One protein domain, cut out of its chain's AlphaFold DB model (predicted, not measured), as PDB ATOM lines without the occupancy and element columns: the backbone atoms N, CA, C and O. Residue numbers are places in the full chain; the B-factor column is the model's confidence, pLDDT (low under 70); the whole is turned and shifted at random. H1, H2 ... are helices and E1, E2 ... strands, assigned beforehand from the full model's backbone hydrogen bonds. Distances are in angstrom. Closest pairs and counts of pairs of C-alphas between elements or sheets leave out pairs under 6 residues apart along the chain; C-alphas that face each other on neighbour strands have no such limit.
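AT A GLANCE: This is residues 226 to 397 of the 1089 residues of an uncharacterized protein of Colwellia sp. Arc7-D (UniProt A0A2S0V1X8). With little regular structure, this is a sandwich: two strongly twisted antiparallel sheets, E5 E2 E1 E8 E9 and E4 E3 E6 E7, face to face with strands crossed at 45 degrees, amid long loops. The named elements, mostly strand, hold 56 of 172 printed residues, in chain order E1 to E7, H1, E8, E9. The whole is compact, radius of gyration of the C-alphas 14.5 A, spanning 37 by 33 by 32 A.

IN THESE COORDINATES: Find C-alpha 226 at (-42.012, -17.772, 42.632), where E1, residues 226 to 230, begins; its sheet adds E2, 241 to 245, E5, 285 to 289, E8, 376 to 379, and E9, 393 to 396, which ends with C-alpha 396 at (-56.327, -12.232, 44.484). Look next for E3, 257 to 263, E4, 268 to 274, E6, 314 to 320, E7, 337 to 344, 20.3 A long, and H1, 353 to 356.

HOW THE PARTS SIT: In hairpin E1 and E2, N 243 and O 228 are within hydrogen-bond range at 2.8 A. Between sheets, the closest C-alphas of E1 and E7, Ile 226 and Asp 339, are 6.5 A apart. H1, too short for an O i to N i+4 pair, only grazes the sheet E4 E3 E6 E7.

THE WHOLE: The printed part has no cut. Links E2 to E3, E5 to E6, E6 to E7, H1 to E8 and E8 to E9 are long. Residues 236, 304 to 306 and 385 have pLDDT under 70.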
ATOM      1  N   ILE A 226     -41.144 -18.815  43.176       96.38
ATOM      2  CA  ILE A 226     -42.012 -17.772  42.632       96.38
ATOM      3  C   ILE A 226     -43.270 -17.759  43.507       96.38
ATOM      4  O   ILE A 226     -43.900 -18.800  43.674       96.38
ATOM      5  N   ASN A 227     -43.611 -16.620  44.112       94.69
ATOM      6  CA  ASN A 227     -44.689 -16.525  45.110       94.69
ATOM      7  C   ASN A 227     -45.925 -15.768  44.607       94.69
ATOM      8  O   ASN A 227     -47.054 -16.103  44.974       94.69
ATOM      9  N   GLU A 228     -45.710 -14.768  43.753       95.69
ATOM     10  CA  GLU A 228     -46.756 -13.943  43.150       95.69
ATOM     11  C   GLU A 228     -46.316 -13.455  41.755       95.69
ATOM     12  O   GLU A 228     -45.151 -13.102  41.554       95.69
ATOM     13  N   VAL A 229     -47.241 -13.432  40.788       96.19
ATOM     14  CA  VAL A 229     -47.025 -12.896  39.429       96.19
ATOM     15  C   VAL A 229     -48.245 -12.083  38.981       96.19
ATOM     16  O   VAL A 229     -49.376 -12.534  39.147       96.19
ATOM     17  N   ASP A 230     -48.007 -10.902  38.403       93.75
ATOM     18  CA  ASP A 230     -49.021  -9.963  37.882       93.75
ATOM     19  C   ASP A 230     -48.687  -9.626  36.415       93.75
ATOM     20  O   ASP A 230     -47.704  -8.922  36.145       93.75
ATOM     21  N   ALA A 231     -49.458 -10.176  35.471       90.75
ATOM     22  CA  ALA A 231     -49.157 -10.225  34.037       90.75
ATOM     23  C   ALA A 231     -50.091  -9.377  33.141       90.75
ATOM     24  O   ALA A 231     -49.746  -9.125  31.983       90.75
ATOM     25  N   ASP A 232     -51.240  -8.910  33.640       85.69
ATOM     26  CA  ASP A 232     -52.209  -8.096  32.888       85.69
ATOM     27  C   ASP A 232     -52.852  -7.031  33.793       85.69
ATOM     28  O   ASP A 232     -53.439  -7.347  34.824       85.69
ATOM     29  N   GLN A 233     -52.784  -5.747  33.423       81.31
ATOM     30  CA  GLN A 233     -53.386  -4.669  34.224       81.31
ATOM     31  C   GLN A 233     -54.319  -3.776  33.406       81.31
ATOM     32  O   GLN A 233     -54.224  -3.666  32.188       81.31
ATOM     33  N   THR A 234     -55.180  -3.016  34.099       78.38
ATOM     34  CA  THR A 234     -56.141  -2.069  33.496       78.38
ATOM     35  C   THR A 234     -55.498  -1.000  32.567       78.38
ATOM     36  O   THR A 234     -55.355   0.178  32.917       78.38
ATOM     37  N   GLY A 235     -55.217  -1.363  31.313       75.50
ATOM     38  CA  GLY A 235     -55.066  -0.482  30.149       75.50
ATOM     39  C   GLY A 235     -53.661   0.004  29.771       75.50
ATOM     40  O   GLY A 235     -53.525   0.581  28.686       75.50
ATOM     41  N   SER A 236     -52.644  -0.188  30.613       66.75
ATOM     42  CA  SER A 236     -51.231  -0.116  30.212       66.75
ATOM     43  C   SER A 236     -50.353  -0.794  31.257       66.75
ATOM     44  O   SER A 236     -50.219  -0.290  32.377       66.75
ATOM     45  N   ASP A 237     -49.750  -1.886  30.834       79.94
ATOM     46  CA  ASP A 237     -49.044  -2.881  31.631       79.94
ATOM     47  C   ASP A 237     -47.766  -2.224  32.153       79.94
ATOM     48  O   ASP A 237     -46.900  -1.786  31.401       79.94
ATOM     49  N   SER A 238     -47.776  -1.880  33.437       81.62
ATOM     50  CA  SER A 238     -46.773  -0.988  34.042       81.62
ATOM     51  C   SER A 238     -46.694  -1.098  35.561       81.62
ATOM     52  O   SER A 238     -45.917  -0.372  36.185       81.62
ATOM     53  N   ALA A 239     -47.493  -1.985  36.152       87.12
ATOM     54  CA  ALA A 239     -47.330  -2.476  37.511       87.12
ATOM     55  C   ALA A 239     -46.778  -3.916  37.541       87.12
ATOM     56  O   ALA A 239     -46.383  -4.335  38.624       87.12
ATOM     57  N   GLU A 240     -46.695  -4.602  36.387       92.31
ATOM     58  CA  GLU A 240     -46.228  -5.989  36.217       92.31
ATOM     59  C   GLU A 240     -45.027  -6.335  37.103       92.31
ATOM     60  O   GLU A 240     -44.044  -5.576  37.162       92.31
ATOM     61  N   PHE A 241     -45.081  -7.501  37.745       95.31
ATOM     62  CA  PHE A 241     -43.996  -7.991  38.586       95.31
ATOM     63  C   PHE A 241     -43.980  -9.513  38.721       95.31
ATOM     64  O   PHE A 241     -44.971 -10.199  38.474       95.31
ATOM     65  N   ILE A 242     -42.821 -10.005  39.150       97.50
ATOM     66  CA  ILE A 242     -42.600 -11.354  39.666       97.50
ATOM     67  C   ILE A 242     -42.021 -11.198  41.070       97.50
ATOM     68  O   ILE A 242     -41.017 -10.503  41.260       97.50
ATOM     69  N   GLU A 243     -42.652 -11.839  42.043       97.62
ATOM     70  CA  GLU A 243     -42.150 -11.957  43.406       97.62
ATOM     71  C   GLU A 243     -41.495 -13.322  43.628       97.62
ATOM     72  O   GLU A 243     -42.038 -14.358  43.235       97.62
ATOM     73  N   LEU A 244     -40.355 -13.315  44.319       97.38
ATOM     74  CA  LEU A 244     -39.756 -14.497  44.928       97.38
ATOM     75  C   LEU A 244     -39.938 -14.463  46.453       97.38
ATOM     76  O   LEU A 244     -39.845 -13.390  47.049       97.38
ATOM     77  N   TYR A 245     -40.133 -15.622  47.081       93.69
ATOM     78  CA  TYR A 245     -40.224 -15.786  48.540       93.69
ATOM     79  C   TYR A 245     -39.256 -16.872  49.020       93.69
ATOM     80  O   TYR A 245     -39.066 -17.851  48.308       93.69
ATOM     81  N   ASP A 246     -38.653 -16.697  50.202       85.75
ATOM     82  CA  ASP A 246     -37.619 -17.583  50.777       85.75
ATOM     83  C   ASP A 246     -38.075 -18.431  51.980       85.75
ATOM     84  O   ASP A 246     -37.258 -18.859  52.795       85.75
ATOM     85  N   GLY A 247     -39.385 -18.618  52.145       77.31
ATOM     86  CA  GLY A 247     -39.969 -19.245  53.335       77.31
ATOM     87  C   GLY A 247     -40.162 -18.286  54.520       77.31
ATOM     88  O   GLY A 247     -40.814 -18.654  55.496       77.31
ATOM     89  N   GLY A 248     -39.670 -17.045  54.433       72.44
ATOM     90  CA  GLY A 248     -39.765 -16.034  55.495       72.44
ATOM     91  C   GLY A 248     -38.485 -15.892  56.324       72.44
ATOM     92  O   GLY A 248     -38.502 -15.263  57.383       72.44
ATOM     93  N   VAL A 249     -37.377 -16.463  55.841       72.94
ATOM     94  CA  VAL A 249     -36.033 -16.393  56.434       72.94
ATOM     95  C   VAL A 249     -35.514 -14.952  56.415       72.94
ATOM     96  O   VAL A 249     -35.060 -14.439  57.442       72.94
ATOM     97  N   GLY A 250     -35.654 -14.279  55.270       75.69
ATOM     98  CA  GLY A 250     -35.331 -12.870  55.076       75.69
ATOM     99  C   GLY A 250     -33.838 -12.540  54.978       75.69
ATOM    100  O   GLY A 250     -32.989 -13.080  55.685       75.69
ATOM    101  N   PHE A 251     -33.515 -11.570  54.117       76.62
ATOM    102  CA  PHE A 251     -32.141 -11.198  53.737       76.62
ATOM    103  C   PHE A 251     -31.320 -12.310  53.057       76.62
ATOM    104  O   PHE A 251     -30.101 -12.168  52.933       76.62
ATOM    105  N   SER A 252     -31.971 -13.374  52.582       83.06
ATOM    106  CA  SER A 252     -31.365 -14.472  51.820       83.06
ATOM    107  C   SER A 252     -30.630 -13.939  50.587       83.06
ATOM    108  O   SER A 252     -31.052 -12.944  49.994       83.06
ATOM    109  N   ASP A 253     -29.492 -14.535  50.231       86.06
ATOM    110  CA  ASP A 253     -28.653 -14.098  49.106       86.06
ATOM    111  C   ASP A 253     -29.123 -14.761  47.807       86.06
ATOM    112  O   ASP A 253     -29.234 -15.981  47.734       86.06
ATOM    113  N   LEU A 254     -29.419 -13.952  46.788       89.56
ATOM    114  CA  LEU A 254     -29.919 -14.419  45.489       89.56
ATOM    115  C   LEU A 254     -28.783 -14.604  44.463       89.56
ATOM    116  O   LEU A 254     -29.034 -14.892  43.292       89.56
ATOM    117  N   THR A 255     -27.525 -14.445  44.889       85.94
ATOM    118  CA  THR A 255     -26.335 -14.630  44.050       85.94
ATOM    119  C   THR A 255     -26.266 -16.040  43.465       85.94
ATOM    120  O   THR A 255     -26.356 -17.035  44.181       85.94
ATOM    121  N   GLY A 256     -26.064 -16.133  42.149       83.19
ATOM    122  CA  GLY A 256     -26.112 -17.391  41.406       83.19
ATOM    123  C   GLY A 256     -27.508 -17.826  40.942       83.19
ATOM    124  O   GLY A 256     -27.608 -18.897  40.340       83.19
ATOM    125  N   LEU A 257     -28.559 -17.026  41.158       92.19
ATOM    126  CA  LEU A 257     -29.905 -17.253  40.617       92.19
ATOM    127  C   LEU A 257     -30.235 -16.287  39.466       92.19
ATOM    128  O   LEU A 257     -29.750 -15.157  39.416       92.19
ATOM    129  N   SER A 258     -31.110 -16.721  38.558       95.62
ATOM    130  CA  SER A 258     -31.695 -15.888  37.501       95.62
ATOM    131  C   SER A 258     -33.192 -16.145  37.331       95.62
ATOM    132  O   SER A 258     -33.658 -17.274  37.481       95.62
ATOM    133  N   VAL A 259     -33.940 -15.116  36.926       97.19
ATOM    134  CA  VAL A 259     -35.337 -15.235  36.463       97.19
ATOM    135  C   VAL A 259     -35.361 -15.213  34.936       97.19
ATOM    136  O   VAL A 259     -34.812 -14.296  34.327       97.19
ATOM    137  N   VAL A 260     -35.998 -16.197  34.301       97.19
ATOM    138  CA  VAL A 260     -36.095 -16.338  32.836       97.19
ATOM    139  C   VAL A 260     -37.561 -16.369  32.411       97.19
ATOM    140  O   VAL A 260     -38.368 -17.079  33.007       97.19
ATOM    141  N   LEU A 261     -37.906 -15.610  31.368       97.00
ATOM    142  CA  LEU A 261     -39.263 -15.530  30.821       97.00
ATOM    143  C   LEU A 261     -39.340 -16.217  29.455       97.00
ATOM    144  O   LEU A 261     -38.535 -15.925  28.563       97.00
ATOM    145  N   TYR A 262     -40.319 -17.108  29.295       96.69
ATOM    146  CA  TYR A 262     -40.523 -17.971  28.128       96.69
ATOM    147  C   TYR A 262     -41.823 -17.645  27.396       96.69
ATOM    148  O   TYR A 262     -42.847 -17.394  28.029       96.69
ATOM    149  N   ASN A 263     -41.772 -17.670  26.060       94.00
ATOM    150  CA  ASN A 263     -42.927 -17.457  25.199       94.00
ATOM    151  C   ASN A 263     -43.539 -18.794  24.747       94.00
ATOM    152  O   ASN A 263     -42.852 -19.602  24.119       94.00
ATOM    153  N   GLY A 264     -44.829 -19.023  24.996       90.75
ATOM    154  CA  GLY A 264     -45.501 -20.279  24.631       90.75
ATOM    155  C   GLY A 264     -45.868 -20.404  23.151       90.75
ATOM    156  O   GLY A 264     -46.343 -21.450  22.717       90.75
ATOM    157  N   SER A 265     -45.640 -19.376  22.322       90.94
ATOM    158  CA  SER A 265     -45.865 -19.499  20.873       90.94
ATOM    159  C   SER A 265     -44.713 -20.190  20.125       90.94
ATOM    160  O   SER A 265     -44.927 -20.655  18.997       90.94
ATOM    161  N   ASP A 266     -43.523 -20.290  20.738       92.62
ATOM    162  CA  ASP A 266     -42.362 -21.014  20.200       92.62
ATOM    163  C   ASP A 266     -41.437 -21.714  21.230       92.62
ATOM    164  O   ASP A 266     -40.363 -22.185  20.844       92.62
ATOM    165  N   ASP A 267     -41.874 -21.875  22.489       93.62
ATOM    166  CA  ASP A 267     -41.164 -22.571  23.584       93.62
ATOM    167  C   ASP A 267     -39.769 -21.975  23.919       93.62
ATOM    168  O   ASP A 267     -38.859 -22.687  24.368       93.62
ATOM    169  N   ALA A 268     -39.559 -20.672  23.684       94.75
ATOM    170  CA  ALA A 268     -38.244 -20.022  23.771       94.75
ATOM    171  C   ALA A 268     -38.203 -18.793  24.699       94.75
ATOM    172  O   ALA A 268     -39.201 -18.104  24.908       94.75
ATOM    173  N   SER A 269     -37.029 -18.509  25.274       95.56
ATOM    174  CA  SER A 269     -36.840 -17.377  26.184       95.56
ATOM    175  C   SER A 269     -36.845 -16.030  25.451       95.56
ATOM    176  O   SER A 269     -36.258 -15.879  24.373       95.56
ATOM    177  N   TYR A 270     -37.468 -15.020  26.062       95.12
ATOM    178  CA  TYR A 270     -37.507 -13.646  25.548       95.12
ATOM    179  C   TYR A 270     -36.865 -12.611  26.481       95.12
ATOM    180  O   TYR A 270     -36.444 -11.556  26.003       95.12
ATOM    181  N   LEU A 271     -36.728 -12.907  27.776       95.00
ATOM    182  CA  LEU A 271     -35.974 -12.107  28.745       95.00
ATOM    183  C   LEU A 271     -35.315 -13.022  29.785       95.00
ATOM    184  O   LEU A 271     -35.808 -14.115  30.061       95.00
ATOM    185  N   ALA A 272     -34.206 -12.558  30.358       95.38
ATOM    186  CA  ALA A 272     -33.532 -13.186  31.488       95.38
ATOM    187  C   ALA A 272     -32.892 -12.104  32.372       95.38
ATOM    188  O   ALA A 272     -32.321 -11.138  31.852       95.38
ATOM    189  N   PHE A 273     -32.985 -12.270  33.688       95.88
ATOM    190  CA  PHE A 273     -32.539 -11.316  34.700       95.88
ATOM    191  C   PHE A 273     -31.644 -12.006  35.724       95.88
ATOM    192  O   PHE A 273     -32.042 -12.999  36.323       95.88
ATOM    193  N   ASP A 274     -30.447 -11.458  35.895       94.88
ATOM    194  CA  ASP A 274     -29.415 -11.895  36.836       94.88
ATOM    195  C   ASP A 274     -29.681 -11.289  38.226       94.88
ATOM    196  O   ASP A 274     -29.962 -10.087  38.319       94.88
ATOM    197  N   LEU A 275     -29.619 -12.109  39.281       95.06
ATOM    198  CA  LEU A 275     -29.869 -11.696  40.667       95.06
ATOM    199  C   LEU A 275     -28.578 -11.527  41.501       95.06
ATOM    200  O   LEU A 275     -28.662 -11.265  42.703       95.06
ATOM    201  N   ASP A 276     -27.391 -11.614  40.883       88.19
ATOM    202  CA  ASP A 276     -26.088 -11.483  41.553       88.19
ATOM    203  C   ASP A 276     -25.962 -10.233  42.451       88.19
ATOM    204  O   ASP A 276     -25.976  -9.080  41.999       88.19
ATOM    205  N   GLY A 277     -25.754 -10.467  43.751       85.81
ATOM    206  CA  GLY A 277     -25.609  -9.422  44.766       85.81
ATOM    207  C   GLY A 277     -26.911  -8.727  45.178       85.81
ATOM    208  O   GLY A 277     -26.847  -7.616  45.719       85.81
ATOM    209  N   LEU A 278     -28.067  -9.345  44.916       94.31
ATOM    210  CA  LEU A 278     -29.372  -8.965  45.458       94.31
ATOM    211  C   LEU A 278     -29.757  -9.877  46.634       94.31
ATOM    212  O   LEU A 278     -29.222 -10.972  46.799       94.31
ATOM    213  N   ASN A 279     -30.697  -9.417  47.460       90.81
ATOM    214  CA  ASN A 279     -31.195 -10.156  48.617       90.81
ATOM    215  C   ASN A 279     -32.718 -10.052  48.705       90.81
ATOM    216  O   ASN A 279     -33.288  -9.054  48.256       90.81
ATOM    217  N   THR A 280     -33.356 -11.014  49.373       93.12
ATOM    218  CA  THR A 280     -34.731 -10.835  49.860       93.12
ATOM    219  C   THR A 280     -34.797  -9.750  50.940       93.12
ATOM    220  O   THR A 280     -33.800  -9.366  51.563       93.12
ATOM    221  N   ASN A 281     -35.990  -9.211  51.173       86.06
ATOM    222  CA  ASN A 281     -36.235  -8.244  52.232       86.06
ATOM    223  C   ASN A 281     -36.330  -8.928  53.613       86.06
ATOM    224  O   ASN A 281     -36.224 -10.143  53.744       86.06
ATOM    225  N   ALA A 282     -36.529  -8.135  54.669       81.31
ATOM    226  CA  ALA A 282     -36.513  -8.604  56.061       81.31
ATOM    227  C   ALA A 282     -37.594  -9.643  56.431       81.31
ATOM    228  O   ALA A 282     -37.529 -10.191  57.528       81.31
ATOM    229  N   ASN A 283     -38.581  -9.859  55.558       75.69
ATOM    230  CA  ASN A 283     -39.686 -10.799  55.736       75.69
ATOM    231  C   ASN A 283     -39.693 -11.903  54.653       75.69
ATOM    232  O   ASN A 283     -40.686 -12.613  54.536       75.69
ATOM    233  N   GLY A 284     -38.645 -11.996  53.826       85.19
ATOM    234  CA  GLY A 284     -38.450 -13.089  52.868       85.19
ATOM    235  C   GLY A 284     -38.801 -12.830  51.401       85.19
ATOM    236  O   GLY A 284     -38.514 -13.679  50.564       85.19
ATOM    237  N   TYR A 285     -39.367 -11.671  51.056       94.25
ATOM    238  CA  TYR A 285     -39.812 -11.371  49.683       94.25
ATOM    239  C   TYR A 285     -38.760 -10.610  48.863       94.25
ATOM    240  O   TYR A 285     -38.060  -9.755  49.408       94.25
ATOM    241  N   PHE A 286     -38.704 -10.841  47.553       97.25
ATOM    242  CA  PHE A 286     -37.945 -10.048  46.578       97.25
ATOM    243  C   PHE A 286     -38.809  -9.755  45.346       97.25
ATOM    244  O   PHE A 286     -39.331 -10.685  44.737       97.25
ATOM    245  N   VAL A 287     -38.934  -8.484  44.948       97.62
ATOM    246  CA  VAL A 287     -39.824  -8.076  43.842       97.62
ATOM    247  C   VAL A 287     -39.045  -7.532  42.640       97.62
ATOM    248  O   VAL A 287     -38.437  -6.457  42.702       97.62
ATOM    249  N   LEU A 288     -39.144  -8.225  41.505       96.69
ATOM    250  CA  LEU A 288     -38.712  -7.756  40.185       96.69
ATOM    251  C   LEU A 288     -39.910  -7.113  39.473       96.69
ATOM    252  O   LEU A 288     -40.922  -7.781  39.288       96.69
ATOM    253  N   CYS A 289     -39.823  -5.839  39.069       94.12
ATOM    254  CA  CYS A 289     -40.973  -5.110  38.510       94.12
ATOM    255  C   CYS A 289     -40.666  -4.255  37.274       94.12
ATOM    256  O   CYS A 289     -39.565  -3.718  37.106       94.12
ATOM    257  N   ALA A 290     -41.696  -4.025  36.456       90.81
ATOM    258  CA  ALA A 290     -41.619  -3.170  35.272       90.81
ATOM    259  C   ALA A 290     -41.312  -1.701  35.610       90.81
ATOM    260  O   ALA A 290     -40.637  -1.018  34.834       90.81
ATOM    261  N   ASN A 291     -41.823  -1.188  36.739       89.38
ATOM    262  CA  ASN A 291     -41.659   0.214  37.128       89.38
ATOM    263  C   ASN A 291     -41.976   0.484  38.614       89.38
ATOM    264  O   ASN A 291     -43.139   0.543  39.022       89.38
ATOM    265  N   ALA A 292     -40.950   0.808  39.407       90.62
ATOM    266  CA  ALA A 292     -41.086   1.112  40.841       90.62
ATOM    267  C   ALA A 292     -41.841   2.428  41.164       90.62
ATOM    268  O   ALA A 292     -41.999   2.801  42.329       90.62
ATOM    269  N   ALA A 293     -42.309   3.175  40.156       88.25
ATOM    270  CA  ALA A 293     -43.255   4.279  40.347       88.25
ATOM    271  C   ALA A 293     -44.728   3.824  40.411       88.25
ATOM    272  O   ALA A 293     -45.593   4.648  40.735       88.25
ATOM    273  N   THR A 294     -45.008   2.560  40.084       87.50
ATOM    274  CA  THR A 294     -46.353   1.968  39.997       87.50
ATOM    275  C   THR A 294     -46.476   0.673  40.803       87.50
ATOM    276  O   THR A 294     -47.494   0.512  41.473       87.50
ATOM    277  N   THR A 295     -45.444  -0.174  40.836       90.75
ATOM    278  CA  THR A 295     -45.378  -1.368  41.702       90.75
ATOM    279  C   THR A 295     -44.834  -1.010  43.099       90.75
ATOM    280  O   THR A 295     -43.746  -0.428  43.192       90.75
ATOM    281  N   PRO A 296     -45.545  -1.318  44.203       88.94
ATOM    282  CA  PRO A 296     -45.001  -1.238  45.564       88.94
ATOM    283  C   PRO A 296     -43.793  -2.161  45.777       88.94
ATOM    284  O   PRO A 296     -43.629  -3.137  45.059       88.94
ATOM    285  N   ASN A 297     -42.962  -1.847  46.779       93.25
ATOM    286  CA  ASN A 297     -41.871  -2.691  47.303       93.25
ATOM    287  C   ASN A 297     -40.868  -3.275  46.282       93.25
ATOM    288  O   ASN A 297     -40.099  -4.156  46.632       93.25
ATOM    289  N   CYS A 298     -40.833  -2.756  45.055       93.94
ATOM    290  CA  CYS A 298     -39.959  -3.236  43.991       93.94
ATOM    291  C   CYS A 298     -38.464  -3.074  44.322       93.94
ATOM    292  O   CYS A 298     -37.981  -1.951  44.511       93.94
ATOM    293  N   ASP A 299     -37.749  -4.198  44.341       95.50
ATOM    294  CA  ASP A 299     -36.317  -4.300  44.627       95.50
ATOM    295  C   ASP A 299     -35.474  -4.197  43.342       95.50
ATOM    296  O   ASP A 299     -34.422  -3.549  43.339       95.50
ATOM    297  N   LEU A 300     -35.965  -4.762  42.228       95.12
ATOM    298  CA  LEU A 300     -35.345  -4.680  40.900       95.12
ATOM    299  C   LEU A 300     -36.283  -4.012  39.875       95.12
ATOM    300  O   LEU A 300     -37.098  -4.655  39.219       95.12
ATOM    301  N   ASP A 301     -36.119  -2.693  39.736       93.50
ATOM    302  CA  ASP A 301     -36.812  -1.814  38.782       93.50
ATOM    303  C   ASP A 301     -36.151  -1.862  37.392       93.50
ATOM    304  O   ASP A 301     -35.021  -1.389  37.224       93.50
ATOM    305  N   VAL A 302     -36.860  -2.390  36.386       90.31
ATOM    306  CA  VAL A 302     -36.370  -2.476  34.993       90.31
ATOM    307  C   VAL A 302     -36.946  -1.396  34.061       90.31
ATOM    308  O   VAL A 302     -36.870  -1.511  32.837       90.31
ATOM    309  N   SER A 303     -37.498  -0.310  34.617       83.12
ATOM    310  CA  SER A 303     -38.167   0.752  33.853       83.12
ATOM    311  C   SER A 303     -37.293   1.425  32.771       83.12
ATOM    312  O   SER A 303     -36.082   1.623  32.945       83.12
ATOM    313  N   PRO A 304     -37.886   1.874  31.639       69.44
ATOM    314  CA  PRO A 304     -39.310   2.128  31.416       69.44
ATOM    315  C   PRO A 304     -39.971   1.128  30.456       69.44
ATOM    316  O   PRO A 304     -40.631   1.553  29.502       69.44
ATOM    317  N   GLU A 305     -39.786  -0.171  30.683       69.62
ATOM    318  CA  GLU A 305     -40.608  -1.179  30.009       69.62
ATOM    319  C   GLU A 305     -42.076  -1.083  30.470       69.62
ATOM    320  O   GLU A 305     -42.375  -0.586  31.558       69.62
ATOM    321  N   THR A 306     -42.996  -1.471  29.584       69.38
ATOM    322  CA  THR A 306     -44.454  -1.423  29.810       69.38
ATOM    323  C   THR A 306     -45.153  -2.624  29.148       69.38
ATOM    324  O   THR A 306     -46.099  -2.438  28.376       69.38
ATOM    325  N   ASN A 307     -44.502  -3.784  29.271       80.69
ATOM    326  CA  ASN A 307     -44.796  -5.109  28.705       80.69
ATOM    327  C   ASN A 307     -43.632  -6.042  29.139       80.69
ATOM    328  O   ASN A 307     -42.946  -6.628  28.299       80.69
ATOM    329  N   LEU A 308     -43.276  -6.024  30.428       88.50
ATOM    330  CA  LEU A 308     -42.188  -6.828  31.004       88.50
ATOM    331  C   LEU A 308     -42.499  -8.324  30.893       88.50
ATOM    332  O   LEU A 308     -41.636  -9.124  30.526       88.50
ATOM    333  N   ILE A 309     -43.737  -8.665  31.218       92.25
ATOM    334  CA  ILE A 309     -44.345  -9.983  31.115       92.25
ATOM    335  C   ILE A 309     -45.139  -9.991  29.788       92.25
ATOM    336  O   ILE A 309     -45.161  -8.988  29.066       92.25
ATOM    337  N   GLN A 310     -45.713 -11.120  29.368       90.69
ATOM    338  CA  GLN A 310     -46.521 -11.191  28.146       90.69
ATOM    339  C   GLN A 310     -47.911 -11.750  28.448       90.69
ATOM    340  O   GLN A 310     -48.052 -12.769  29.114       90.69
ATOM    341  N   ASN A 311     -48.943 -11.074  27.938       85.31
ATOM    342  CA  ASN A 311     -50.327 -11.525  28.033       85.31
ATOM    343  C   ASN A 311     -50.546 -12.660  27.013       85.31
ATOM    344  O   ASN A 311     -50.747 -12.413  25.817       85.31
ATOM    345  N   GLY A 312     -50.498 -13.900  27.488       86.31
ATOM    346  CA  GLY A 312     -50.644 -15.106  26.680       86.31
ATOM    347  C   GLY A 312     -50.456 -16.355  27.534       86.31
ATOM    348  O   GLY A 312     -50.267 -16.250  28.739       86.31
ATOM    349  N   ALA A 313     -50.515 -17.537  26.914       91.50
ATOM    350  CA  ALA A 313     -50.039 -18.765  27.550       91.50
ATOM    351  C   ALA A 313     -48.504 -18.762  27.495       91.50
ATOM    352  O   ALA A 313     -47.922 -19.088  26.461       91.50
ATOM    353  N   ASP A 314     -47.879 -18.317  28.577       95.69
ATOM    354  CA  ASP A 314     -46.456 -17.988  28.684       95.69
ATOM    355  C   ASP A 314     -45.929 -18.463  30.060       95.69
ATOM    356  O   ASP A 314     -46.678 -19.030  30.859       95.69
ATOM    357  N   ALA A 315     -44.630 -18.309  30.353       96.75
ATOM    358  CA  ALA A 315     -44.086 -18.769  31.638       96.75
ATOM    359  C   ALA A 315     -42.954 -17.913  32.211       96.75
ATOM    360  O   ALA A 315     -42.178 -17.290  31.483       96.75
ATOM    361  N   VAL A 316     -42.829 -17.965  33.539       97.25
ATOM    362  CA  VAL A 316     -41.650 -17.532  34.297       97.25
ATOM    363  C   VAL A 316     -40.980 -18.745  34.945       97.25
ATOM    364  O   VAL A 316     -41.649 -19.659  35.419       97.25
ATOM    365  N   ALA A 317     -39.650 -18.756  34.948       96.62
ATOM    366  CA  ALA A 317     -38.822 -19.789  35.551       96.62
ATOM    367  C   ALA A 317     -37.720 -19.160  36.412       96.62
ATOM    368  O   ALA A 317     -37.065 -18.205  35.987       96.62
ATOM    369  N   LEU A 318     -37.487 -19.727  37.592       95.75
ATOM    370  CA  LEU A 318     -36.337 -19.440  38.440       95.75
ATOM    371  C   LEU A 318     -35.282 -20.526  38.211       95.75
ATOM    372  O   LEU A 318     -35.572 -21.717  38.324       95.75
ATOM    373  N   VAL A 319     -34.058 -20.124  37.880       92.88
ATOM    374  CA  VAL A 319     -32.983 -21.041  37.475       92.88
ATOM    375  C   VAL A 319     -31.660 -20.708  38.159       92.88
ATOM    376  O   VAL A 319     -31.407 -19.557  38.509       92.88
ATOM    377  N   THR A 320     -30.775 -21.696  38.291       87.62
ATOM    378  CA  THR A 320     -29.393 -21.471  38.729       87.62
ATOM    379  C   THR A 320     -28.476 -21.065  37.564       87.62
ATOM    380  O   THR A 320     -28.589 -21.537  36.423       87.62
ATOM    381  N   GLY A 321     -27.518 -20.191  37.870       81.25
ATOM    382  CA  GLY A 321     -26.508 -19.659  36.958       81.25
ATOM    383  C   GLY A 321     -26.843 -18.294  36.341       81.25
ATOM    384  O   GLY A 321     -27.993 -17.869  36.280       81.25
ATOM    385  N   ASP A 322     -25.792 -17.635  35.844       86.81
ATOM    386  CA  ASP A 322     -25.785 -16.320  35.174       86.81
ATOM    387  C   ASP A 322     -26.798 -16.248  34.008       86.81
ATOM    388  O   ASP A 322     -26.821 -17.125  33.133       86.81
ATOM    389  N   ALA A 323     -27.599 -15.177  33.958       90.69
ATOM    390  CA  ALA A 323     -28.614 -14.926  32.931       90.69
ATOM    391  C   ALA A 323     -28.058 -14.926  31.490       90.69
ATOM    392  O   ALA A 323     -28.786 -15.209  30.536       90.69
ATOM    393  N   ALA A 324     -26.759 -14.676  31.299       90.50
ATOM    394  CA  ALA A 324     -26.076 -14.777  30.010       90.50
ATOM    395  C   ALA A 324     -26.034 -16.208  29.432       90.50
ATOM    396  O   ALA A 324     -25.710 -16.368  28.250       90.50
ATOM    397  N   ASN A 325     -26.376 -17.233  30.222       87.31
ATOM    398  CA  ASN A 325     -26.600 -18.602  29.747       87.31
ATOM    399  C   ASN A 325     -27.970 -18.788  29.065       87.31
ATOM    400  O   ASN A 325     -28.133 -19.744  28.308       87.31
ATOM    401  N   TYR A 326     -28.913 -17.857  29.267       91.62
ATOM    402  CA  TYR A 326     -30.291 -17.906  28.760       91.62
ATOM    403  C   TYR A 326     -30.624 -16.732  27.808       91.62
ATOM    404  O   TYR A 326     -31.651 -16.068  27.979       91.62
ATOM    405  N   PRO A 327     -29.787 -16.425  26.791       94.06
ATOM    406  CA  PRO A 327     -30.069 -15.341  25.849       94.06
ATOM    407  C   PRO A 327     -31.368 -15.601  25.076       94.06
ATOM    408  O   PRO A 327     -31.756 -16.752  24.898       94.06
ATOM    409  N   ASN A 328     -31.993 -14.545  24.552       93.19
ATOM    410  CA  ASN A 328     -33.178 -14.638  23.691       93.19
ATOM    411  C   ASN A 328     -33.069 -15.739  22.621       93.19
ATOM    412  O   ASN A 328     -31.995 -15.952  22.048       93.19
ATOM    413  N   ASP A 329     -34.204 -16.362  22.312       94.44
ATOM    414  CA  ASP A 329     -34.341 -17.527  21.432       94.44
ATOM    415  C   ASP A 329     -33.733 -18.832  22.022       94.44
ATOM    416  O   ASP A 329     -33.527 -19.803  21.286       94.44
ATOM    417  N   THR A 330     -33.437 -18.897  23.334       94.19
ATOM    418  CA  THR A 330     -32.992 -20.144  23.994       94.19
ATOM    419  C   THR A 330     -34.198 -21.034  24.312       94.19
ATOM    420  O   THR A 330     -35.098 -20.580  25.019       94.19
ATOM    421  N   PRO A 331     -34.246 -22.295  23.840       92.12
ATOM    422  CA  PRO A 331     -35.356 -23.200  24.139       92.12
ATOM    423  C   PRO A 331     -35.501 -23.491  25.635       92.12
ATOM    424  O   PRO A 331     -34.504 -23.572  26.357       92.12
ATOM    425  N   VAL A 332     -36.736 -23.711  26.076       91.50
ATOM    426  CA  VAL A 332     -37.055 -24.170  27.434       91.50
ATOM    427  C   VAL A 332     -36.380 -25.513  27.761       91.50
ATOM    428  O   VAL A 332     -36.237 -26.393  26.906       91.50
ATOM    429  N   SER A 333     -35.922 -25.665  29.005       85.31
ATOM    430  CA  SER A 333     -35.214 -26.852  29.504       85.31
ATOM    431  C   SER A 333     -35.455 -27.037  31.003       85.31
ATOM    432  O   SER A 333     -35.715 -26.074  31.714       85.31
ATOM    433  N   THR A 334     -35.310 -28.270  31.495       85.25
ATOM    434  CA  THR A 334     -35.272 -28.589  32.935       85.25
ATOM    435  C   THR A 334     -33.876 -28.457  33.549       85.25
ATOM    436  O   THR A 334     -33.722 -28.587  34.760       85.25
ATOM    437  N   THR A 335     -32.837 -28.236  32.737       81.06
ATOM    438  CA  THR A 335     -31.471 -28.002  33.231       81.06
ATOM    439  C   THR A 335     -31.438 -26.738  34.087       81.06
ATOM    440  O   THR A 335     -31.902 -25.700  33.625       81.06
ATOM    441  N   ASN A 336     -30.870 -26.830  35.294       83.38
ATOM    442  CA  ASN A 336     -30.748 -25.738  36.271       83.38
ATOM    443  C   ASN A 336     -32.080 -25.143  36.781       83.38
ATOM    444  O   ASN A 336     -32.063 -24.096  37.421       83.38
ATOM    445  N   LEU A 337     -33.224 -25.777  36.518       89.75
ATOM    446  CA  LEU A 337     -34.540 -25.262  36.897       89.75
ATOM    447  C   LEU A 337     -34.852 -25.517  38.382       89.75
ATOM    448  O   LEU A 337     -34.843 -26.673  38.801       89.75
ATOM    449  N   LEU A 338     -35.171 -24.456  39.133       88.06
ATOM    450  CA  LEU A 338     -35.645 -24.526  40.521       88.06
ATOM    451  C   LEU A 338     -37.177 -24.498  40.564       88.06
ATOM    452  O   LEU A 338     -37.796 -25.549  40.706       88.06
ATOM    453  N   ASP A 339     -37.782 -23.324  40.362       94.12
ATOM    454  CA  ASP A 339     -39.238 -23.131  40.301       94.12
ATOM    455  C   ASP A 339     -39.690 -22.672  38.907       94.12
ATOM    456  O   ASP A 339     -38.909 -22.120  38.127       94.12
ATOM    457  N   ALA A 340     -40.965 -22.876  38.589       95.12
ATOM    458  CA  ALA A 340     -41.605 -22.309  37.413       95.12
ATOM    459  C   ALA A 340     -43.105 -22.101  37.622       95.12
ATOM    460  O   ALA A 340     -43.758 -22.859  38.339       95.12
ATOM    461  N   LEU A 341     -43.646 -21.125  36.900       96.12
ATOM    462  CA  LEU A 341     -45.074 -20.905  36.728       96.12
ATOM    463  C   LEU A 341     -45.373 -20.725  35.235       96.12
ATOM    464  O   LEU A 341     -44.988 -19.712  34.644       96.12
ATOM    465  N   VAL A 342     -46.077 -21.687  34.632       96.62
ATOM    466  CA  VAL A 342     -46.802 -21.468  33.367       96.62
ATOM    467  C   VAL A 342     -48.167 -20.858  33.694       96.62
ATOM    468  O   VAL A 342     -48.939 -21.434  34.467       96.62
ATOM    469  N   TYR A 343     -48.472 -19.709  33.096       95.31
ATOM    470  CA  TYR A 343     -49.685 -18.929  33.349       95.31
ATOM    471  C   TYR A 343     -50.408 -18.569  32.042       95.31
ATOM    472  O   TYR A 343     -49.853 -18.718  30.953       95.31
ATOM    473  N   ASP A 344     -51.651 -18.092  32.143       93.19
ATOM    474  CA  ASP A 344     -52.327 -17.386  31.053       93.19
ATOM    475  C   ASP A 344     -53.321 -16.313  31.498       93.19
ATOM    476  O   ASP A 344     -53.627 -16.163  32.676       93.19
ATOM    477  N   THR A 345     -53.835 -15.562  30.518       89.31
ATOM    478  CA  THR A 345     -54.712 -14.404  30.731       89.31
ATOM    479  C   THR A 345     -56.112 -14.599  30.108       89.31
ATOM    480  O   THR A 345     -56.706 -13.655  29.573       89.31
ATOM    481  N   ASN A 346     -56.650 -15.825  30.197       89.81
ATOM    482  CA  ASN A 346     -57.830 -16.378  29.501       89.81
ATOM    483  C   ASN A 346     -57.562 -16.889  28.071       89.81
ATOM    484  O   ASN A 346     -58.358 -16.665  27.149       89.81
ATOM    485  N   ASP A 347     -56.443 -17.588  27.890       92.06
ATOM    486  CA  ASP A 347     -56.041 -18.199  26.621       92.06
ATOM    487  C   ASP A 347     -56.307 -19.719  26.611       92.06
ATOM    488  O   ASP A 347     -57.437 -20.170  26.815       92.06
ATOM    489  N   ARG A 348     -55.307 -20.534  26.264       90.00
ATOM    490  CA  ARG A 348     -55.396 -21.996  26.260       90.00
ATOM    491  C   ARG A 348     -54.067 -22.580  26.707       90.00
ATOM    492  O   ARG A 348     -53.037 -22.170  26.184       90.00
ATOM    493  N   ASP A 349     -54.155 -23.600  27.553       90.56
ATOM    494  CA  ASP A 349     -53.085 -24.454  28.067       90.56
ATOM    495  C   ASP A 349     -51.999 -24.706  27.008       90.56
ATOM    496  O   ASP A 349     -52.280 -25.356  25.982       90.56
ATOM    497  N   ASP A 350     -50.768 -24.244  27.256       90.75
ATOM    498  CA  ASP A 350     -49.639 -24.622  26.418       90.75
ATOM    499  C   ASP A 350     -48.978 -25.917  26.902       90.75
ATOM    500  O   ASP A 350     -48.383 -26.038  27.975       90.75
ATOM    501  N   THR A 351     -49.092 -26.934  26.054       87.06
ATOM    502  CA  THR A 351     -48.610 -28.287  26.335       87.06
ATOM    503  C   THR A 351     -47.107 -28.479  26.109       87.06
ATOM    504  O   THR A 351     -46.607 -29.562  26.407       87.06
ATOM    505  N   GLY A 352     -46.403 -27.498  25.538       87.62
ATOM    506  CA  GLY A 352     -44.945 -27.481  25.410       87.62
ATOM    507  C   GLY A 352     -44.306 -27.023  26.716       87.62
ATOM    508  O   GLY A 352     -43.582 -27.800  27.349       87.62
ATOM    509  N   LEU A 353     -44.684 -25.826  27.176       92.25
ATOM    510  CA  LEU A 353     -44.233 -25.260  28.448       92.25
ATOM    511  C   LEU A 353     -44.616 -26.152  29.639       92.25
ATOM    512  O   LEU A 353     -43.730 -26.540  30.403       92.25
ATOM    513  N   LEU A 354     -45.884 -26.569  29.774       89.75
ATOM    514  CA  LEU A 354     -46.327 -27.405  30.906       89.75
ATOM    515  C   LEU A 354     -45.537 -28.716  31.038       89.75
ATOM    516  O   LEU A 354     -45.172 -29.108  32.140       89.75
ATOM    517  N   VAL A 355     -45.228 -29.398  29.929       88.31
ATOM    518  CA  VAL A 355     -44.524 -30.698  29.957       88.31
ATOM    519  C   VAL A 355     -43.079 -30.584  30.458       88.31
ATOM    520  O   VAL A 355     -42.506 -31.588  30.886       88.31
ATOM    521  N   LEU A 356     -42.485 -29.387  30.425       85.12
ATOM    522  CA  LEU A 356     -41.093 -29.156  30.812       85.12
ATOM    523  C   LEU A 356     -40.952 -28.312  32.086       85.12
ATOM    524  O   LEU A 356     -40.024 -28.561  32.855       85.12
ATOM    525  N   LEU A 357     -41.874 -27.383  32.351       90.12
ATOM    526  CA  LEU A 357     -41.838 -26.469  33.495       90.12
ATOM    527  C   LEU A 357     -42.705 -26.946  34.672       90.12
ATOM    528  O   LEU A 357     -42.161 -27.116  35.762       90.12
ATOM    529  N   ASN A 358     -43.975 -27.301  34.457       90.19
ATOM    530  CA  ASN A 358     -44.899 -27.764  35.510       90.19
ATOM    531  C   ASN A 358     -45.560 -29.117  35.124       90.19
ATOM    532  O   ASN A 358     -46.757 -29.186  34.830       90.19
ATOM    533  N   PRO A 359     -44.782 -30.218  35.044       86.12
ATOM    534  CA  PRO A 359     -45.228 -31.470  34.432       86.12
ATOM    535  C   PRO A 359     -46.316 -32.180  35.246       86.12
ATOM    536  O   PRO A 359     -46.063 -32.711  36.323       86.12
ATOM    537  N   GLY A 360     -47.520 -32.269  34.673       83.56
ATOM    538  CA  GLY A 360     -48.680 -32.917  35.302       83.56
ATOM    539  C   GLY A 360     -49.552 -31.980  36.143       83.56
ATOM    540  O   GLY A 360     -50.525 -32.444  36.729       83.56
ATOM    541  N   GLN A 361     -49.224 -30.691  36.166       88.75
ATOM    542  CA  GLN A 361     -49.938 -29.628  36.871       88.75
ATOM    543  C   GLN A 361     -50.798 -28.786  35.900       88.75
ATOM    544  O   GLN A 361     -50.595 -28.866  34.681       88.75
ATOM    545  N   PRO A 362     -51.766 -27.991  36.395       89.62
ATOM    546  CA  PRO A 362     -52.529 -27.049  35.578       89.62
ATOM    547  C   PRO A 362     -51.719 -25.791  35.227       89.62
ATOM    548  O   PRO A 362     -50.808 -25.384  35.948       89.62
ATOM    549  N   GLN A 363     -52.105 -25.133  34.132       93.00
ATOM    550  CA  GLN A 363     -51.690 -23.761  33.828       93.00
ATOM    551  C   GLN A 363     -52.532 -22.779  34.648       93.00
ATOM    552  O   GLN A 363     -53.750 -22.956  34.754       93.00
ATOM    553  N   VAL A 364     -51.906 -21.751  35.221       95.06
ATOM    554  CA  VAL A 364     -52.591 -20.806  36.117       95.06
ATOM    555  C   VAL A 364     -53.189 -19.653  35.320       95.06
ATOM    556  O   VAL A 364     -52.472 -18.835  34.755       95.06
ATOM    557  N   ASN A 365     -54.516 -19.580  35.276       93.12
ATOM    558  CA  ASN A 365     -55.232 -18.536  34.551       93.12
ATOM    559  C   ASN A 365     -55.526 -17.344  35.475       93.12
ATOM    560  O   ASN A 365     -56.352 -17.441  36.381       93.12
ATOM    561  N   GLU A 366     -54.890 -16.207  35.209       92.31
ATOM    562  CA  GLU A 366     -55.039 -14.942  35.941       92.31
ATOM    563  C   GLU A 366     -56.463 -14.354  35.835       92.31
ATOM    564  O   GLU A 366     -56.950 -13.673  36.737       92.31
ATOM    565  N   ASP A 367     -57.203 -14.697  34.773       90.00
ATOM    566  CA  ASP A 367     -58.630 -14.389  34.624       90.00
ATOM    567  C   ASP A 367     -59.542 -15.494  35.193       90.00
ATOM    568  O   ASP A 367     -60.744 -15.515  34.915       90.00
ATOM    569  N   GLY A 368     -59.011 -16.419  36.002       85.56
ATOM    570  CA  GLY A 368     -59.759 -17.527  36.613       85.56
ATOM    571  C   GLY A 368     -60.971 -17.067  37.435       85.56
ATOM    572  O   GLY A 368     -62.025 -17.711  37.421       85.56
ATOM    573  N   THR A 369     -60.872 -15.895  38.069       85.31
ATOM    574  CA  THR A 369     -61.975 -15.218  38.782       85.31
ATOM    575  C   THR A 369     -62.740 -14.197  37.922       85.31
ATOM    576  O   THR A 369     -63.749 -13.643  38.370       85.31
ATOM    577  N   GLY A 370     -62.318 -13.971  36.671       86.69
ATOM    578  CA  GLY A 370     -62.906 -13.016  35.726       86.69
ATOM    579  C   GLY A 370     -62.539 -11.552  35.990       86.69
ATOM    580  O   GLY A 370     -63.379 -10.673  35.759       86.69
ATOM    581  N   ASN A 371     -61.355 -11.295  36.560       85.81
ATOM    582  CA  ASN A 371     -60.913  -9.967  36.995       85.81
ATOM    583  C   ASN A 371     -59.391  -9.727  36.851       85.81
ATOM    584  O   ASN A 371     -58.830  -8.991  37.665       85.81
ATOM    585  N   LYS A 372     -58.726 -10.305  35.833       86.06
ATOM    586  CA  LYS A 372     -57.263 -10.149  35.654       86.06
ATOM    587  C   LYS A 372     -56.776  -8.693  35.702       86.06
ATOM    588  O   LYS A 372     -55.847  -8.400  36.431       86.06
ATOM    589  N   ASP A 373     -57.525  -7.760  35.094       85.50
ATOM    590  CA  ASP A 373     -57.297  -6.299  35.077       85.50
ATOM    591  C   ASP A 373     -56.879  -5.656  36.429       85.50
ATOM    592  O   ASP A 373     -56.377  -4.518  36.418       85.50
ATOM    593  N   THR A 374     -57.166  -6.298  37.576       86.81
ATOM    594  CA  THR A 374     -56.734  -5.882  38.924       86.81
ATOM    595  C   THR A 374     -56.335  -7.035  39.871       86.81
ATOM    596  O   THR A 374     -56.344  -6.810  41.086       86.81
ATOM    597  N   ASN A 375     -56.062  -8.246  39.373       90.38
ATOM    598  CA  ASN A 375     -55.725  -9.419  40.190       90.38
ATOM    599  C   ASN A 375     -54.453 -10.106  39.676       90.38
ATOM    600  O   ASN A 375     -54.315 -10.308  38.478       90.38
ATOM    601  N   SER A 376     -53.589 -10.520  40.597       93.12
ATOM    602  CA  SER A 376     -52.387 -11.325  40.351       93.12
ATOM    603  C   SER A 376     -52.646 -12.799  40.663       93.12
ATOM    604  O   SER A 376     -53.618 -13.144  41.338       93.12
ATOM    605  N   SER A 377     -51.750 -13.676  40.213       94.75
ATOM    606  CA  SER A 377     -51.704 -15.082  40.627       94.75
ATOM    607  C   SER A 377     -50.778 -15.248  41.839       94.75
ATOM    608  O   SER A 377     -49.574 -15.027  41.725       94.75
ATOM    609  N   GLN A 378     -51.335 -15.659  42.981       93.19
ATOM    610  CA  GLN A 378     -50.669 -15.770  44.289       93.19
ATOM    611  C   GLN A 378     -50.635 -17.224  44.777       93.19
ATOM    612  O   GLN A 378     -51.665 -17.896  44.721       93.19
ATOM    613  N   ARG A 379     -49.501 -17.701  45.318       89.94
ATOM    614  CA  ARG A 379     -49.469 -18.946  46.115       89.94
ATOM    615  C   ARG A 379     -50.263 -18.769  47.413       89.94
ATOM    616  O   ARG A 379     -50.070 -17.774  48.116       89.94
ATOM    617  N   CYS A 380     -51.123 -19.731  47.735       78.75
ATOM    618  CA  CYS A 380     -52.037 -19.675  48.870       78.75
ATOM    619  C   CYS A 380     -51.854 -20.864  49.833       78.75
ATOM    620  O   CYS A 380     -52.302 -21.970  49.547       78.75
ATOM    621  N   ALA A 381     -51.261 -20.692  51.020       73.19
ATOM    622  CA  ALA A 381     -50.544 -19.511  51.529       73.19
ATOM    623  C   ALA A 381     -49.179 -19.286  50.828       73.19
ATOM    624  O   ALA A 381     -48.811 -20.028  49.922       73.19
ATOM    625  N   ASN A 382     -48.402 -18.280  51.250       77.19
ATOM    626  CA  ASN A 382     -47.048 -18.052  50.724       77.19
ATOM    627  C   ASN A 382     -46.213 -19.344  50.682       77.19
ATOM    628  O   ASN A 382     -46.132 -20.068  51.673       77.19
ATOM    629  N   GLY A 383     -45.561 -19.605  49.551       76.19
ATOM    630  CA  GLY A 383     -44.726 -20.794  49.354       76.19
ATOM    631  C   GLY A 383     -45.444 -22.149  49.375       76.19
ATOM    632  O   GLY A 383     -44.783 -23.184  49.287       76.19
ATOM    633  N   SER A 384     -46.778 -22.176  49.435       71.25
ATOM    634  CA  SER A 384     -47.565 -23.409  49.394       71.25
ATOM    635  C   SER A 384     -47.238 -24.278  48.177       71.25
ATOM    636  O   SER A 384     -46.949 -23.785  47.081       71.25
ATOM    637  N   GLY A 385     -47.329 -25.594  48.367       67.81
ATOM    638  CA  GLY A 385     -47.133 -26.588  47.311       67.81
ATOM    639  C   GLY A 385     -45.672 -26.850  46.928       67.81
ATOM    640  O   GLY A 385     -45.411 -27.875  46.298       67.81
ATOM    641  N   GLY A 386     -44.738 -25.980  47.325       76.06
ATOM    642  CA  GLY A 386     -43.313 -26.104  47.025       76.06
ATOM    643  C   GLY A 386     -42.954 -25.847  45.557       76.06
ATOM    644  O   GLY A 386     -43.757 -25.360  44.752       76.06
ATOM    645  N   LEU A 387     -41.707 -26.174  45.207       85.19
ATOM    646  CA  LEU A 387     -41.149 -25.944  43.875       85.19
ATOM    647  C   LEU A 387     -41.970 -26.639  42.776       85.19
ATOM    648  O   LEU A 387     -42.242 -27.837  42.822       85.19
ATOM    649  N   ARG A 388     -42.301 -25.874  41.731       87.94
ATOM    650  CA  ARG A 388     -42.934 -26.295  40.468       87.94
ATOM    651  C   ARG A 388     -44.351 -26.854  40.598       87.94
ATOM    652  O   ARG A 388     -44.914 -27.329  39.608       87.94
ATOM    653  N   ASN A 389     -44.949 -26.728  41.777       83.94
ATOM    654  CA  ASN A 389     -46.375 -26.897  41.999       83.94
ATOM    655  C   ASN A 389     -47.129 -25.637  41.540       83.94
ATOM    656  O   ASN A 389     -46.712 -24.525  41.879       83.94
ATOM    657  N   SER A 390     -48.216 -25.810  40.789       88.56
ATOM    658  CA  SER A 390     -49.134 -24.737  40.385       88.56
ATOM    659  C   SER A 390     -50.598 -24.967  40.790       88.56
ATOM    660  O   SER A 390     -51.425 -24.086  40.563       88.56
ATOM    661  N   ASP A 391     -50.924 -26.085  41.452       84.31
ATOM    662  CA  ASP A 391     -52.262 -26.344  42.013       84.31
ATOM    663  C   ASP A 391     -52.634 -25.362  43.145       84.31
ATOM    664  O   ASP A 391     -53.815 -25.136  43.400       84.31
ATOM    665  N   THR A 392     -51.649 -24.752  43.816       82.38
ATOM    666  CA  THR A 392     -51.868 -23.852  44.966       82.38
ATOM    667  C   THR A 392     -51.942 -22.358  44.618       82.38
ATOM    668  O   THR A 392     -51.712 -21.527  45.498       82.38
ATOM    669  N   TYR A 393     -52.163 -21.987  43.352       91.44
ATOM    670  CA  TYR A 393     -52.263 -20.578  42.945       91.44
ATOM    671  C   TYR A 393     -53.717 -20.109  42.801       91.44
ATOM    672  O   TYR A 393     -54.469 -20.630  41.975       91.44
ATOM    673  N   GLU A 394     -54.079 -19.043  43.513       90.44
ATOM    674  CA  GLU A 394     -55.374 -18.364  43.384       90.44
ATOM    675  C   GLU A 394     -55.215 -16.921  42.877       90.44
ATOM    676  O   GLU A 394     -54.130 -16.341  42.921       90.44
ATOM    677  N   GLN A 395     -56.303 -16.325  42.374       91.31
ATOM    678  CA  GLN A 395     -56.278 -14.990  41.767       91.31
ATOM    679  C   GLN A 395     -56.847 -13.929  42.720       91.31
ATOM    680  O   GLN A 395     -58.065 -13.706  42.741       91.31
ATOM    681  N   HIS A 396     -55.977 -13.232  43.455       88.50
ATOM    682  CA  HIS A 396     -56.327 -12.232  44.484       88.50
ATOM    683  C   HIS A 396     -55.817 -10.824  44.137       88.50
ATOM    684  O   HIS A 396     -55.332 -10.576  43.040       88.50
ATOM    685  N   SER A 397     -56.025  -9.842  45.023       90.31
ATOM    686  CA  SER A 397     -55.555  -8.463  44.796       90.31
ATOM    687  C   SER A 397     -54.053  -8.328  45.099       90.31
ATOM    688  O   SER A 397     -53.672  -8.725  46.200       90.31
TER     689      SER A 397